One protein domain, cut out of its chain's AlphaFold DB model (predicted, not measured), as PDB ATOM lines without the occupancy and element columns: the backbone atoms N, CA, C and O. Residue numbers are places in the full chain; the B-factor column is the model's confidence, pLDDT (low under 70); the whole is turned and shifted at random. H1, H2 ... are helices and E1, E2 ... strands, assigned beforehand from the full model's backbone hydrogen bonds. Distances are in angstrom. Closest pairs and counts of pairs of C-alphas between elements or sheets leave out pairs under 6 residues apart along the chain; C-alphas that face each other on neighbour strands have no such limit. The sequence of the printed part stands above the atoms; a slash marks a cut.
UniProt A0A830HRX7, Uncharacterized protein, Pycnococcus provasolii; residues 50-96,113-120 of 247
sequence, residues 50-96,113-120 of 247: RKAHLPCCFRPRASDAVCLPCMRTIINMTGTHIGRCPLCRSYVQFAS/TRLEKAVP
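AT A GLANCE: This is residues 50 to 96 and 113 to 120 of the 247 residues of an uncharacterized protein of Pycnococcus provasolii (UniProt A0A830HRX7). With little regular structure, this is a small sheet of three short strands with one helix across one face, two layers, and a winding loop, residues 50 to 67, reaching one end of the length at Arg 61. The printed part has 55 residues, under half in named elements, class mixed: H1, E1, E2, E3 along the chain, the sheet E1 E2 E3 antiparallel. It is compact, radius of gyration of the C-alphas 10.2 A, spanning 31 by 22 by 18 A.

IN THESE COORDINATES: Find C-alpha 68 at (-63.509, -110.756, 25.216); from there H1 runs 14.3 A to residue 77. Then come E1, residues 82 to 84, E2, residues 91 to 94, 10.7 A, and E3, residues 115 to 117, ending at (-53.128, -102.344, 18.461).

HOW THE PARTS SIT: E1 and E2 form a hairpin; look for N 83 and O 92, 2.9 A apart. Antiparallel E3 brings N 116 to 2.8 A from O 93. H1, every O i to N i+4 pair within hydrogen-bond range, is on the sheet at a height of 8.5 A, across the strands; its closest C-alphas to E1 are Ile 75 and Gly 83, 4.2 A.

THE WHOLE: Residues 97 to 112 are not printed; C-alphas 96 and 113 are 10.6 A apart. No printed residue is under 70 in pLDDT.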
ATOM      1  N   ARG A  50     -65.149-116.182  26.424       83.19
ATOM      2  CA  ARG A  50     -64.025-116.555  25.554       83.19
ATOM      3  C   ARG A  50     -62.786-115.729  25.855       83.19
ATOM      4  O   ARG A  50     -62.882-114.521  26.112       83.19
ATOM      5  N   LYS A  51     -61.610-116.348  25.759       88.50
ATOM      6  CA  LYS A  51     -60.312-115.668  25.872       88.50
ATOM      7  C   LYS A  51     -60.131-114.658  24.733       88.50
ATOM      8  O   LYS A  51     -60.336-114.965  23.566       88.50
ATOM      9  N   ALA A  52     -59.732-113.432  25.064       90.19
ATOM     10  CA  ALA A  52     -59.421-112.408  24.076       90.19
ATOM     11  C   ALA A  52     -57.997-112.594  23.534       90.19
ATOM     12  O   ALA A  52     -57.028-112.656  24.299       90.19
ATOM     13  N   HIS A  53     -57.853-112.582  22.210       90.44
ATOM     14  CA  HIS A  53     -56.547-112.560  21.561       90.44
ATOM     15  C   HIS A  53     -55.969-111.132  21.552       90.44
ATOM     16  O   HIS A  53     -56.211-110.331  20.649       90.44
ATOM     17  N   LEU A  54     -55.218-110.783  22.602       92.12
ATOM     18  CA  LEU A  54     -54.634-109.450  22.788       92.12
ATOM     19  C   LEU A  54     -53.393-109.215  21.898       92.12
ATOM     20  O   LEU A  54     -52.324-109.757  22.172       92.12
ATOM     21  N   PRO A  55     -53.421-108.282  20.933       92.88
ATOM     22  CA  PRO A  55     -52.320-108.078  19.979       92.88
ATOM     23  C   PRO A  55     -51.029-107.529  20.617       92.88
ATOM     24  O   PRO A  55     -49.993-107.413  19.965       92.88
ATOM     25  N   CYS A  56     -51.083-107.118  21.886       92.94
ATOM     26  CA  CYS A  56     -49.985-106.484  22.609       92.94
ATOM     27  C   CYS A  56     -49.197-107.405  23.536       92.94
ATOM     28  O   CYS A  56     -48.002-107.179  23.709       92.94
ATOM     29  N   CYS A  57     -49.841-108.401  24.136       90.69
ATOM     30  CA  CYS A  57     -49.227-109.235  25.167       90.69
ATOM     31  C   CYS A  57     -49.814-110.649  25.231       90.69
ATOM     32  O   CYS A  57     -49.542-111.364  26.194       90.69
ATOM     33  N   PHE A  58     -50.606-111.063  24.233       84.38
ATOM     34  CA  PHE A  58     -51.162-112.408  24.202       84.38
ATOM     35  C   PHE A  58     -50.053-113.455  24.199       84.38
ATOM     36  O   PHE A  58     -49.116-113.413  23.401       84.38
ATOM     37  N   ARG A  59     -50.185-114.400  25.124       80.44
ATOM     38  CA  ARG A  59     -49.381-115.611  25.198       80.44
ATOM     39  C   ARG A  59     -50.371-116.772  25.303       80.44
ATOM     40  O   ARG A  59     -51.152-116.775  26.260       80.44
ATOM     41  N   PRO A  60     -50.351-117.745  24.375       71.38
ATOM     42  CA  PRO A  60     -51.326-118.837  24.358       71.38
ATOM     43  C   PRO A  60     -51.447-119.546  25.712       71.38
ATOM     44  O   PRO A  60     -52.548-119.731  26.216       71.38
ATOM     45  N   ARG A  61     -50.310-119.797  26.373       71.50
ATOM     46  CA  ARG A  61     -50.210-120.514  27.655       71.50
ATOM     47  C   ARG A  61     -50.029-119.614  28.888       71.50
ATOM     48  O   ARG A  61     -49.485-120.063  29.890       71.50
ATOM     49  N   ALA A  62     -50.388-118.331  28.819       77.38
ATOM     50  CA  ALA A  62     -50.388-117.498  30.025       77.38
ATOM     51  C   ALA A  62     -51.540-117.887  30.961       77.38
ATOM     52  O   ALA A  62     -52.670-118.051  30.502       77.38
ATOM     53  N   SER A  63     -51.239-117.955  32.262       75.44
ATOM     54  CA  SER A  63     -52.229-118.023  33.346       75.44
ATOM     55  C   SER A  63     -53.119-116.781  33.384       75.44
ATOM     56  O   SER A  63     -54.291-116.862  33.739       75.44
ATOM     57  N   ASP A  64     -52.556-115.643  32.968       81.31
ATOM     58  CA  ASP A  64     -53.197-114.339  33.027       81.31
ATOM     59  C   ASP A  64     -53.784-114.019  31.653       81.31
ATOM     60  O   ASP A  64     -53.086-113.617  30.715       81.31
ATOM     61  N   ALA A  65     -55.088-114.224  31.521       91.00
ATOM     62  CA  ALA A  65     -55.835-113.952  30.306       91.00
ATOM     63  C   ALA A  65     -56.901-112.885  30.566       91.00
ATOM     64  O   ALA A  65     -57.223-112.560  31.701       91.00
ATOM     65  N   VAL A  66     -57.467-112.306  29.513       92.94
ATOM     66  CA  VAL A  66     -58.623-111.411  29.636       92.94
ATOM     67  C   VAL A  66     -59.702-111.947  28.721       92.94
ATOM     68  O   VAL A  66     -59.401-112.317  27.591       92.94
ATOM     69  N   CYS A  67     -60.947-112.004  29.184       92.31
ATOM     70  CA  CYS A  67     -62.048-112.431  28.333       92.31
ATOM     71  C   CYS A  67     -62.509-111.305  27.398       92.31
ATOM     72  O   CYS A  67     -62.432-110.114  27.725       92.31
ATOM     73  N   LEU A  68     -63.023-111.686  26.231       90.94
ATOM     74  CA  LEU A  68     -63.509-110.756  25.216       90.94
ATOM     75  C   LEU A  68     -64.610-109.810  25.739       90.94
ATOM     76  O   LEU A  68     -64.512-108.610  25.469       90.94
ATOM     77  N   PRO A  69     -65.589-110.263  26.556       91.38
ATOM     78  CA  PRO A  69     -66.560-109.359  27.173       91.38
ATOM     79  C   PRO A  69     -65.921-108.263  28.036       91.38
ATOM     80  O   PRO A  69     -66.321-107.108  27.939       91.38
ATOM     81  N   CYS A  70     -64.895-108.584  28.835       93.88
ATOM     82  CA  CYS A  70     -64.204-107.573  29.644       93.88
ATOM     83  C   CYS A  70     -63.482-106.550  28.768       93.88
ATOM     84  O   CYS A  70     -63.571-105.352  29.034       93.88
ATOM     85  N   MET A  71     -62.815-106.996  27.698       94.50
ATOM     86  CA  MET A  71     -62.187-106.076  26.743       94.50
ATOM     87  C   MET A  71     -63.205-105.161  26.066       94.50
ATOM     88  O   MET A  71     -62.941-103.969  25.909       94.50
ATOM     89  N   ARG A  72     -64.379-105.691  25.717       92.44
ATOM     90  CA  ARG A  72     -65.474-104.901  25.153       92.44
ATOM     91  C   ARG A  72     -65.962-103.836  26.126       92.44
ATOM     92  O   ARG A  72     -66.077-102.680  25.735       92.44
ATOM     93  N   THR A  73     -66.176-104.195  27.391       93.38
ATOM     94  CA  THR A  73     -66.534-103.230  28.437       93.38
ATOM     95  C   THR A  73     -65.476-102.140  28.574       93.38
ATOM     96  O   THR A  73     -65.814-100.965  28.505       93.38
ATOM     97  N   ILE A  74     -64.195-102.513  28.681       95.00
ATOM     98  CA  ILE A  74     -63.085-101.557  28.807       95.00
ATOM     99  C   ILE A  74     -63.060-100.564  27.647       95.00
ATOM    100  O   ILE A  74     -62.935 -99.366  27.877       95.00
ATOM    101  N   ILE A  75     -63.169-101.045  26.407       93.44
ATOM    102  CA  ILE A  75     -63.142-100.189  25.215       93.44
ATOM    103  C   ILE A  75     -64.386 -99.293  25.154       93.44
ATOM    104  O   ILE A  75     -64.282 -98.123  24.797       93.44
ATOM    105  N   ASN A  76     -65.556 -99.809  25.533       90.75
ATOM    106  CA  ASN A  76     -66.797 -99.038  25.518       90.75
ATOM    107  C   ASN A  76     -66.823 -97.937  26.585       90.75
ATOM    108  O   ASN A  76     -67.346 -96.857  26.321       90.75
ATOM    109  N   MET A  77     -66.244 -98.182  27.764       90.44
ATOM    110  CA  MET A  77     -66.182 -97.196  28.852       90.44
ATOM    111  C   MET A  77     -65.406 -95.929  28.468       90.44
ATOM    112  O   MET A  77     -65.649 -94.880  29.054       90.44
ATOM    113  N   THR A  78     -64.509 -95.986  27.476       87.88
ATOM    114  CA  THR A  78     -63.726 -94.807  27.068       87.88
ATOM    115  C   THR A  78     -64.475 -93.862  26.130       87.88
ATOM    116  O   THR A  78     -64.047 -92.726  25.951       87.88
ATOM    117  N   GLY A  79     -65.545 -94.318  25.465       85.19
ATOM    118  CA  GLY A  79     -66.290 -93.524  24.480       85.19
ATOM    119  C   GLY A  79     -65.517 -93.147  23.201       85.19
ATOM    120  O   GLY A  79     -66.025 -92.368  22.392       85.19
ATOM    121  N   THR A  80     -64.302 -93.678  23.004       84.50
ATOM    122  CA  THR A  80     -63.429 -93.392  21.841       84.50
ATOM    123  C   THR A  80     -63.130 -94.626  20.987       84.50
ATOM    124  O   THR A  80     -62.329 -94.548  20.059       84.50
ATOM    125  N   HIS A  81     -63.740 -95.775  21.304       89.00
ATOM    126  CA  HIS A  81     -63.447 -97.092  20.711       89.00
ATOM    127  C   HIS A  81     -61.995 -97.569  20.878       89.00
ATOM    128  O   HIS A  81     -61.597 -98.587  20.310       89.00
ATOM    129  N   ILE A  82     -61.217 -96.883  21.714       91.56
ATOM    130  CA  ILE A  82     -59.848 -97.237  22.070       91.56
ATOM    131  C   ILE A  82     -59.802 -97.460  23.576       91.56
ATOM    132  O   ILE A  82     -60.192 -96.595  24.357       91.56
ATOM    133  N   GLY A  83     -59.310 -98.622  23.991       93.00
ATOM    134  CA  GLY A  83     -59.149 -99.004  25.390       93.00
ATOM    135  C   GLY A  83     -57.699 -99.322  25.736       93.00
ATOM    136  O   GLY A  83     -56.833 -99.469  24.870       93.00
ATOM    137  N   ARG A  84     -57.424 -99.453  27.034       94.25
ATOM    138  CA  ARG A  84     -56.131 -99.910  27.555       94.25
ATOM    139  C   ARG A  84     -56.189-101.404  27.835       94.25
ATOM    140  O   ARG A  84     -57.114-101.880  28.479       94.25
ATOM    141  N   CYS A  85     -55.170-102.143  27.412       94.88
ATOM    142  CA  CYS A  85     -55.007-103.534  27.819       94.88
ATOM    143  C   CYS A  85     -54.838-103.630  29.353       94.88
ATOM    144  O   CYS A  85     -53.917-103.002  29.881       94.88
ATOM    145  N   PRO A  86     -55.637-104.439  30.074       94.12
ATOM    146  CA  PRO A  86     -55.493-104.631  31.522       94.12
ATOM    147  C   PRO A  86     -54.145-105.190  31.959       94.12
ATOM    148  O   PRO A  86     -53.747-104.982  33.099       94.12
ATOM    149  N   LEU A  87     -53.460-105.915  31.070       93.00
ATOM    150  CA  LEU A  87     -52.216-106.613  31.387       93.00
ATOM    151  C   LEU A  87     -50.982-105.734  31.161       93.00
ATOM    152  O   LEU A  87     -50.098-105.702  32.007       93.00
ATOM    153  N   CYS A  88     -50.915-105.018  30.032       92.75
ATOM    154  CA  CYS A  88     -49.720-104.252  29.641       92.75
ATOM    155  C   CYS A  88     -49.980-102.772  29.328       92.75
ATOM    156  O   CYS A  88     -49.077-102.067  28.878       92.75
ATOM    157  N   ARG A  89     -51.225-102.301  29.472       92.25
ATOM    158  CA  ARG A  89     -51.662-100.909  29.240       92.25
ATOM    159  C   ARG A  89     -51.389-100.358  27.836       92.25
ATOM    160  O   ARG A  89     -51.517 -99.157  27.601       92.25
ATOM    161  N   SER A  90     -51.066-101.215  26.869       93.38
ATOM    162  CA  SER A  90     -51.039-100.827  25.455       93.38
ATOM    163  C   SER A  90     -52.436-100.429  24.984       93.38
ATOM    164  O   SER A  90     -53.426-101.001  25.444       93.38
ATOM    165  N   TYR A  91     -52.514 -99.470  24.063       94.25
ATOM    166  CA  TYR A  91     -53.779 -99.100  23.436       94.25
ATOM    167  C   TYR A  91     -54.226-100.184  22.462       94.25
ATOM    168  O   TYR A  91     -53.451-100.637  21.613       94.25
ATOM    169  N   VAL A  92     -55.479-100.589  22.594       95.06
ATOM    170  CA  VAL A  92     -56.118-101.600  21.758       95.06
ATOM    171  C   VAL A  92     -57.496-101.117  21.336       95.06
ATOM    172  O   VAL A  92     -58.147-100.359  22.050       95.06
ATOM    173  N   GLN A  93     -57.927-101.565  20.171       94.31
ATOM    174  CA  GLN A  93     -59.238-101.278  19.604       94.31
ATOM    175  C   GLN A  93     -59.769-102.540  18.931       94.31
ATOM    176  O   GLN A  93     -59.003-103.467  18.659       94.31
ATOM    177  N   PHE A  94     -61.065-102.584  18.654       92.12
ATOM    178  CA  PHE A  94     -61.596-103.607  17.764       92.12
ATOM    179  C   PHE A  94     -61.225-103.293  16.317       92.12
ATOM    180  O   PHE A  94     -61.142-102.124  15.934       92.12
ATOM    181  N   ALA A  95     -60.976-104.334  15.524       88.69
ATOM    182  CA  ALA A  95     -60.744-104.177  14.096       88.69
ATOM    183  C   ALA A  95     -61.989-103.548  13.451       88.69
ATOM    184  O   ALA A  95     -63.073-104.140  13.457       88.69
ATOM    185  N   SER A  96     -61.842-102.346  12.895       78.00
ATOM    186  CA  SER A  96     -62.868-101.752  12.042       78.00
ATOM    187  C   SER A  96     -62.910-102.576  10.762       78.00
ATOM    188  O   SER A  96     -61.917-102.622  10.040       78.00
ATOM    189  N   THR A 113     -64.857-109.389  17.220       75.81
ATOM    190  CA  THR A 113     -64.159-110.286  18.149       75.81
ATOM    191  C   THR A 113     -62.654-110.067  18.102       75.81
ATOM    192  O   THR A 113     -61.953-110.334  19.078       75.81
ATOM    193  N   ARG A 114     -62.150-109.519  16.992       88.75
ATOM    194  CA  ARG A 114     -60.727-109.292  16.772       88.75
ATOM    195  C   ARG A 114     -60.275-107.946  17.333       88.75
ATOM    196  O   ARG A 114     -60.801-106.895  16.969       88.75
ATOM    197  N   LEU A 115     -59.253-107.995  18.183       92.31
ATOM    198  CA  LEU A 115     -58.568-106.826  18.727       92.31
ATOM    199  C   LEU A 115     -57.291-106.525  17.937       92.31
ATOM    200  O   LEU A 115     -56.535-107.425  17.572       92.31
ATOM    201  N   GLU A 116     -57.008-105.241  17.756       94.38
ATOM    202  CA  GLU A 116     -55.806-104.720  17.107       94.38
ATOM    203  C   GLU A 116     -55.135-103.660  17.988       94.38
ATOM    204  O   GLU A 116     -55.761-103.056  18.864       94.38
ATOM    205  N   LYS A 117     -53.823-103.461  17.809       94.62
ATOM    206  CA  LYS A 117     -53.128-102.344  18.461       94.62
ATOM    207  C   LYS A 117     -53.606-101.053  17.813       94.62
ATOM    208  O   LYS A 117     -53.556-100.937  16.594       94.62
ATOM    209  N   ALA A 118     -53.995-100.071  18.619       93.00
ATOM    210  CA  ALA A 118     -54.300 -98.751  18.084       93.00
ATOM    211  C   ALA A 118     -53.005 -98.110  17.559       93.00
ATOM    212  O   ALA A 118     -52.020 -97.976  18.294       93.00
ATOM    213  N   VAL A 119     -52.994 -97.741  16.277       91.69
ATOM    214  CA  VAL A 119     -51.816 -97.177  15.609       91.69
ATOM    215  C   VAL A 119     -51.904 -95.645  15.602       91.69
ATOM    216  O   VAL A 119     -52.931 -95.089  15.194       91.69
ATOM    217  N   PRO A 120     -50.847 -94.931  16.033       92.75
ATOM    218  CA  PRO A 120     -50.760 -93.481  15.879       92.75
ATOM    219  C   PRO A 120     -50.820 -93.066  14.402       92.75
ATOM    220  O   PRO A 120     -50.025 -93.549  13.601       92.75
TER     221      PRO A 120